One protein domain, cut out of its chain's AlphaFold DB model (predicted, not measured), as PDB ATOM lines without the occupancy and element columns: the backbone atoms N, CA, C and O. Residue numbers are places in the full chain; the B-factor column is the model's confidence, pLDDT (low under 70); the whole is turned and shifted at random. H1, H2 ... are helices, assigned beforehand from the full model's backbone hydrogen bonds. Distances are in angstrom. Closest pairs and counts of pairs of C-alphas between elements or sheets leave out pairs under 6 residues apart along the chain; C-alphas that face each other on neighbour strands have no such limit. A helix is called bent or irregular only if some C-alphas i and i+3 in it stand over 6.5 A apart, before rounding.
ATOM      1  N   ARG A  15     160.705 184.408 149.686       70.50
ATOM      2  CA  ARG A  15     160.827 184.293 151.145       70.50
ATOM      3  C   ARG A  15     161.819 185.323 151.707       70.50
ATOM      4  O   ARG A  15     161.488 185.994 152.676       70.50
ATOM      5  N   ASP A  16     162.945 185.564 151.030       81.19
ATOM      6  CA  ASP A  16     163.932 186.579 151.442       81.19
ATOM      7  C   ASP A  16     163.331 187.997 151.434       81.19
ATOM      8  O   ASP A  16     163.684 188.840 152.257       81.19
ATOM      9  N   ILE A  17     162.429 188.291 150.489       86.94
ATOM     10  CA  ILE A  17     161.778 189.606 150.386       86.94
ATOM     11  C   ILE A  17     160.760 189.790 151.511       86.94
ATOM     12  O   ILE A  17     160.711 190.857 152.122       86.94
ATOM     13  N   GLU A  18     159.956 188.768 151.797       90.94
ATOM     14  CA  GLU A  18     158.955 188.815 152.867       90.94
ATOM     15  C   GLU A  18     159.606 188.987 154.239       90.94
ATOM     16  O   GLU A  18     159.195 189.865 155.000       90.94
ATOM     17  N   GLU A  19     160.671 188.233 154.518       91.62
ATOM     18  CA  GLU A  19     161.446 188.351 155.756       91.62
ATOM     19  C   GLU A  19     162.075 189.740 155.899       91.62
ATOM     20  O   GLU A  19     161.984 190.364 156.958       91.62
ATOM     21  N   ARG A  20     162.637 190.289 154.814       90.50
ATOM     22  CA  ARG A  20     163.172 191.659 154.799       90.50
ATOM     23  C   ARG A  20     162.105 192.701 155.092       90.50
ATOM     24  O   ARG A  20     162.333 193.598 155.898       90.50
ATOM     25  N   LEU A  21     160.944 192.598 154.451       95.44
ATOM     26  CA  LEU A  21     159.848 193.535 154.678       95.44
ATOM     27  C   LEU A  21     159.283 193.410 156.097       95.44
ATOM     28  O   LEU A  21     158.938 194.425 156.701       95.44
ATOM     29  N   ALA A  22     159.200 192.193 156.638       96.25
ATOM     30  CA  ALA A  22     158.802 191.956 158.021       96.25
ATOM     31  C   ALA A  22     159.790 192.601 158.999       96.25
ATOM     32  O   ALA A  22     159.369 193.341 159.889       96.25
ATOM     33  N   PHE A  23     161.094 192.412 158.777       94.88
ATOM     34  CA  PHE A  23     162.136 193.043 159.578       94.88
ATOM     35  C   PHE A  23     162.075 194.571 159.507       94.88
ATOM     36  O   PHE A  23     162.088 195.222 160.546       94.88
ATOM     37  N   ILE A  24     161.956 195.157 158.309       95.19
ATOM     38  CA  ILE A  24     161.868 196.618 158.144       95.19
ATOM     39  C   ILE A  24     160.674 197.172 158.922       95.19
ATOM     40  O   ILE A  24     160.823 198.152 159.645       95.19
ATOM     41  N   ARG A  25     159.499 196.540 158.806       97.38
ATOM     42  CA  ARG A  25     158.303 196.962 159.546       97.38
ATOM     43  C   ARG A  25     158.521 196.898 161.054       97.38
ATOM     44  O   ARG A  25     158.279 197.886 161.733       97.38
ATOM     45  N   PHE A  26     159.030 195.774 161.554       95.62
ATOM     46  CA  PHE A  26     159.355 195.610 162.969       95.62
ATOM     47  C   PHE A  26     160.336 196.683 163.462       95.62
ATOM     48  O   PHE A  26     160.114 197.312 164.494       95.62
ATOM     49  N   TYR A  27     161.397 196.922 162.696       93.81
ATOM     50  CA  TYR A  27     162.435 197.881 163.043       93.81
ATOM     51  C   TYR A  27     161.913 199.322 163.079       93.81
ATOM     52  O   TYR A  27     162.234 200.077 163.994       93.81
ATOM     53  N   VAL A  28     161.065 199.698 162.117       96.06
ATOM     54  CA  VAL A  28     160.419 201.017 162.086       96.06
ATOM     55  C   VAL A  28     159.497 201.216 163.286       96.06
ATOM     56  O   VAL A  28     159.512 202.293 163.875       96.06
ATOM     57  N   GLU A  29     158.725 200.204 163.681       97.00
ATOM     58  CA  GLU A  29     157.886 200.307 164.881       97.00
ATOM     59  C   GLU A  29     158.737 200.480 166.145       97.00
ATOM     60  O   GLU A  29     158.463 201.371 166.945       97.00
ATOM     61  N   LYS A  30     159.856 199.755 166.274       95.38
ATOM     62  CA  LYS A  30     160.799 199.961 167.387       95.38
ATOM     63  C   LYS A  30     161.418 201.353 167.422       95.38
ATOM     64  O   LYS A  30     161.519 201.943 168.496       95.38
ATOM     65  N   LEU A  31     161.778 201.896 166.263       95.06
ATOM     66  CA  LEU A  31     162.278 203.267 166.154       95.06
ATOM     67  C   LEU A  31     161.240 204.303 166.599       95.06
ATOM     68  O   LEU A  31     161.609 205.287 167.232       95.06
ATOM     69  N   LYS A  32     159.959 204.097 166.271       95.19
ATOM     70  CA  LYS A  32     158.873 204.991 166.705       95.19
ATOM     71  C   LYS A  32     158.604 204.889 168.205       95.19
ATOM     72  O   LYS A  32     158.332 205.908 168.828       95.19
ATOM     73  N   GLU A  33     158.656 203.678 168.763       96.88
ATOM     74  CA  GLU A  33     158.423 203.428 170.191       96.88
ATOM     75  C   GLU A  33     159.532 204.020 171.069       96.88
ATOM     76  O   GLU A  33     159.240 204.659 172.080       96.88
ATOM     77  N   ASN A  34     160.802 203.782 170.719       95.50
ATOM     78  CA  ASN A  34     161.941 204.205 171.533       95.50
ATOM     79  C   ASN A  34     163.209 204.430 170.677       95.50
ATOM     80  O   ASN A  34     164.059 203.538 170.571       95.50
ATOM     81  N   PRO A  35     163.360 205.616 170.062       93.19
ATOM     82  CA  PRO A  35     164.472 205.897 169.154       93.19
ATOM     83  C   PRO A  35     165.834 205.888 169.858       93.19
ATOM     84  O   PRO A  35     166.819 205.431 169.276       93.19
ATOM     85  N   ASP A  36     165.894 206.338 171.114       95.56
ATOM     86  CA  ASP A  36     167.140 206.416 171.881       95.56
ATOM     87  C   ASP A  36     167.720 205.029 172.164       95.56
ATOM     88  O   ASP A  36     168.932 204.826 172.077       95.56
ATOM     89  N   GLU A  37     166.867 204.055 172.485       94.62
ATOM     90  CA  GLU A  37     167.321 202.691 172.756       94.62
ATOM     91  C   GLU A  37     167.844 202.015 171.486       94.62
ATOM     92  O   GLU A  37     168.938 201.446 171.490       94.62
ATOM     93  N   VAL A  38     167.137 202.178 170.365       94.00
ATOM     94  CA  VAL A  38     167.605 201.678 169.065       94.00
ATOM     95  C   VAL A  38     168.941 202.319 168.679       94.00
ATOM     96  O   VAL A  38     169.841 201.637 168.182       94.00
ATOM     97  N   PHE A  39     169.114 203.618 168.934       94.00
ATOM     98  CA  PHE A  39     170.379 204.298 168.670       94.00
ATOM     99  C   PHE A  39     171.527 203.739 169.526       94.00
ATOM    100  O   PHE A  39     172.615 203.484 169.006       94.00
ATOM    101  N   LYS A  40     171.298 203.463 170.818       95.31
ATOM    102  CA  LYS A  40     172.309 202.811 171.673       95.31
ATOM    103  C   LYS A  40     172.715 201.438 171.143       95.31
ATOM    104  O   LYS A  40     173.905 201.112 171.155       95.31
ATOM    105  N   GLU A  41     171.761 200.637 170.670       93.81
ATOM    106  CA  GLU A  41     172.048 199.330 170.069       93.81
ATOM    107  C   GLU A  41     172.925 199.464 168.816       93.81
ATOM    108  O   GLU A  41     173.926 198.752 168.685       93.81
ATOM    109  N   GLN A  42     172.616 200.423 167.936       92.00
ATOM    110  CA  GLN A  42     173.436 200.722 166.757       92.00
ATOM    111  C   GLN A  42     174.859 201.143 167.143       92.00
ATOM    112  O   GLN A  42     175.829 200.631 166.582       92.00
ATOM    113  N   VAL A  43     175.005 202.032 168.130       95.12
ATOM    114  CA  VAL A  43     176.316 202.472 168.627       95.12
ATOM    115  C   VAL A  43     177.109 201.290 169.186       95.12
ATOM    116  O   VAL A  43     178.296 201.144 168.891       95.12
ATOM    117  N   LYS A  44     176.466 200.404 169.955       95.81
ATOM    118  CA  LYS A  44     177.102 199.197 170.498       95.81
ATOM    119  C   LYS A  44     177.603 198.270 169.388       95.81
ATOM    120  O   LYS A  44     178.713 197.750 169.497       95.81
ATOM    121  N   LEU A  45     176.816 198.094 168.327       92.69
ATOM    122  CA  LEU A  45     177.196 197.304 167.157       92.69
ATOM    123  C   LEU A  45     178.377 197.929 166.399       92.69
ATOM    124  O   LEU A  45     179.352 197.248 166.100       92.69
ATOM    125  N   ILE A  46     178.334 199.233 166.125       90.62
ATOM    126  CA  ILE A  46     179.434 199.930 165.440       90.62
ATOM    127  C   ILE A  46     180.721 199.822 166.263       90.62
ATOM    128  O   ILE A  46     181.778 199.477 165.733       90.62
ATOM    129  N   ASN A  47     180.634 200.045 167.574       93.31
ATOM    130  CA  ASN A  47     181.783 199.940 168.467       93.31
ATOM    131  C   ASN A  47     182.352 198.516 168.531       93.31
ATOM    132  O   ASN A  47     183.569 198.360 168.645       93.31
ATOM    133  N   SER A  48     181.514 197.477 168.438       92.62
ATOM    134  CA  SER A  48     182.003 196.097 168.399       92.62
ATOM    135  C   SER A  48     182.756 195.803 167.101       92.62
ATOM    136  O   SER A  48     183.826 195.195 167.161       92.62
ATOM    137  N   PHE A  49     182.287 196.315 165.958       89.62
ATOM    138  CA  PHE A  49     183.016 196.220 164.692       89.62
ATOM    139  C   PHE A  49     184.342 196.972 164.726       89.62
ATOM    140  O   PHE A  49     185.360 196.416 164.324       89.62
ATOM    141  N   LEU A  50     184.368 198.196 165.260       88.12
ATOM    142  CA  LEU A  50     185.609 198.962 165.406       88.12
ATOM    143  C   LEU A  50     186.610 198.261 166.325       88.12
ATOM    144  O   LEU A  50     187.811 198.285 166.063       88.12
ATOM    145  N   LYS A  51     186.129 197.625 167.398       90.81
ATOM    146  CA  LYS A  51     186.974 196.814 168.277       90.81
ATOM    147  C   LYS A  51     187.533 195.603 167.531       90.81
ATOM    148  O   LYS A  51     188.740 195.410 167.547       90.81
ATOM    149  N   ALA A  52     186.679 194.839 166.853       88.25
ATOM    150  CA  ALA A  52     187.085 193.656 166.098       88.25
ATOM    151  C   ALA A  52     188.049 193.989 164.948       88.25
ATOM    152  O   ALA A  52     188.946 193.207 164.655       88.25
ATOM    153  N   ALA A  53     187.907 195.165 164.330       85.88
ATOM    154  CA  ALA A  53     188.784 195.623 163.259       85.88
ATOM    155  C   ALA A  53     190.248 195.778 163.704       85.88
ATOM    156  O   ALA A  53     191.145 195.603 162.887       85.88
ATOM    157  N   LYS A  54     190.505 196.077 164.987       82.56
ATOM    158  CA  LYS A  54     191.874 196.179 165.524       82.56
ATOM    159  C   LYS A  54     192.597 194.836 165.545       82.56
ATOM    160  O   LYS A  54     193.799 194.800 165.320       82.56
ATOM    161  N   ASP A  55     191.847 193.767 165.786       86.12
ATOM    162  CA  ASP A  55     192.355 192.397 165.860       86.12
ATOM    163  C   ASP A  55     192.140 191.647 164.536       86.12
ATOM    164  O   ASP A  55     192.269 190.422 164.467       86.12
ATOM    165  N   PHE A  56     191.759 192.363 163.475       83.62
ATOM    166  CA  PHE A  56     191.452 191.748 162.198       83.62
ATOM    167  C   PHE A  56     192.749 191.237 161.556       83.62
ATOM    168  O   PHE A  56     193.681 192.019 161.365       83.62
ATOM    169  N   PRO A  57     192.832 189.947 161.178       84.94
ATOM    170  CA  PRO A  57     194.071 189.315 160.714       84.94
ATOM    171  C   PRO A  57     194.459 189.713 159.279       84.94
ATOM    172  O   PRO A  57     195.201 188.997 158.612       84.94
ATOM    173  N   LEU A  58     193.933 190.831 158.780       85.44
ATOM    174  CA  LEU A  58     194.184 191.344 157.444       85.44
ATOM    175  C   LEU A  58     194.566 192.815 157.556       85.44
ATOM    176  O   LEU A  58     193.747 193.653 157.943       85.44
ATOM    177  N   SER A  59     195.809 193.121 157.195       85.50
ATOM    178  CA  SER A  59     196.261 194.504 157.093       85.50
ATOM    179  C   SER A  59     195.554 195.218 155.937       85.50
ATOM    180  O   SER A  59     195.006 194.595 155.020       85.50
ATOM    181  N   LYS A  60     195.576 196.552 155.956       84.19
ATOM    182  CA  LYS A  60     195.053 197.361 154.850       84.19
ATOM    183  C   LYS A  60     195.774 197.018 153.544       84.19
ATOM    184  O   LYS A  60     195.143 196.919 152.498       84.19
ATOM    185  N   GLU A  61     197.083 196.833 153.609       87.94
ATOM    186  CA  GLU A  61     197.946 196.526 152.475       87.94
ATOM    187  C   GLU A  61     197.601 195.151 151.894       87.94
ATOM    188  O   GLU A  61     197.423 195.026 150.682       87.94
ATOM    189  N   ASP A  62     197.409 194.144 152.749       87.69
ATOM    190  CA  ASP A  62     197.004 192.800 152.323       87.69
ATOM    191  C   ASP A  62     195.587 192.791 151.745       87.69
ATOM    192  O   ASP A  62     195.329 192.117 150.746       87.69
ATOM    193  N   TYR A  63     194.675 193.590 152.307       87.06
ATOM    194  CA  TYR A  63     193.355 193.804 151.721       87.06
ATOM    195  C   TYR A  63     193.451 194.407 150.313       87.06
ATOM    196  O   TYR A  63     192.811 193.911 149.385       87.06
ATOM    197  N   LEU A  64     194.265 195.448 150.124       90.62
ATOM    198  CA  LEU A  64     194.425 196.104 148.824       90.62
ATOM    199  C   LEU A  64     195.111 195.192 147.793       90.62
ATOM    200  O   LEU A  64     194.718 195.206 146.623       90.62
ATOM    201  N   ARG A  65     196.061 194.345 148.213       91.56
ATOM    202  CA  ARG A  65     196.632 193.278 147.369       91.56
ATOM    203  C   ARG A  65     195.572 192.260 146.952       91.56
ATOM    204  O   ARG A  65     195.450 191.972 145.765       91.56
ATOM    205  N   LEU A  66     194.755 191.769 147.891       90.19
ATOM    206  CA  LEU A  66     193.639 190.860 147.584       90.19
ATOM    207  C   LEU A  66     192.644 191.477 146.593       90.19
ATOM    208  O   LEU A  66     192.070 190.768 145.767       90.19
ATOM    209  N   LYS A  67     192.436 192.795 146.664       88.06
ATOM    210  CA  LYS A  67     191.557 193.539 145.752       88.06
ATOM    211  C   LYS A  67     192.196 193.835 144.392       88.06
ATOM    212  O   LYS A  67     191.485 194.271 143.490       88.06
ATOM    213  N   GLY A  68     193.495 193.576 144.225       87.12
ATOM    214  CA  GLY A  68     194.251 193.913 143.016       87.12
ATOM    215  C   GLY A  68     194.465 195.420 142.832       87.12
ATOM    216  O   GLY A  68     194.763 195.867 141.726       87.12
TER     217      GLY A  68
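Overview. This is residues 15 to 68 of the 72 residues of an uncharacterized protein of Pyrococcus sp. (strain NA2) (UniProt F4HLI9). Three helices make a wide, open U: the long H2 is its base, the long H1 is one arm, meeting the first end of H2 at a corner, and the short H3 is a second, shorter arm beyond the other end of H2, on the same side of the base. The space between the two arms is empty, and no two of the helices touch. The printed part has 54 residues with three named helices, in the order H1, H2, H3, and no named strand; the class is all helix. The whole is extended, with a radius of gyration of the C-alphas of 17.0 A, and spans 44 by 30 by 13 A, only just flat.

Along the chain. Begin with the longest helix, H2, residues 35 to 54: find C-alpha 35 at (164.472, 205.897, 169.154), and from there the helix runs 29.3 A to C-alpha 54 at (191.874, 196.179, 165.524). Before it in the chain comes H1, residues 15 to 33, which is 27.1 A from first to last C-alpha and begins at C-alpha 15, at (160.827, 184.293, 151.145). After H2 look for H3, residues 60 to 66, a short helix that ends at C-alpha 66, at (193.639, 190.860, 147.584). None of the three is bent.

Arrangement. Start at the first residues of H2, where H1 is close but not clearly touching, with 2 pairs of C-alphas within 8 A. The closest C-alphas of the two helices are those of Leu 31 and Val 38, 6.3 A apart. Their lines stand at a steep tilt of 61 degrees, and they run opposite ways; their centres are 19.6 A apart. At the other end of H2, the chain leads on to H3, yet H2 and H3 are apart. H1 and H3 are apart too. In the backbones of H1 and H3 every O i to N i+4 pair is within hydrogen-bond range, and in H2 15 of 16 are.

Size, cuts and confidence. The two C-alphas farthest apart are those of Glu 33 and Gly 68, at 46.0 A, while the first and last printed C-alphas, of Arg 15 and Gly 68, are 35.7 A apart. Look along residues 15 to 26, which belong to H1, and residues 40 to 57, of which 40 to 54 belong to H2: both stretches stand free. So do residues 59 to 65, of which 60 to 65 belong to H3. The links from H1 to H2, with 1 residue, and from H2 to H3, with 5 residues, are tight. The printed part has no cut. The mean pLDDT of the printed part is 90.9, and no printed residue is under 70.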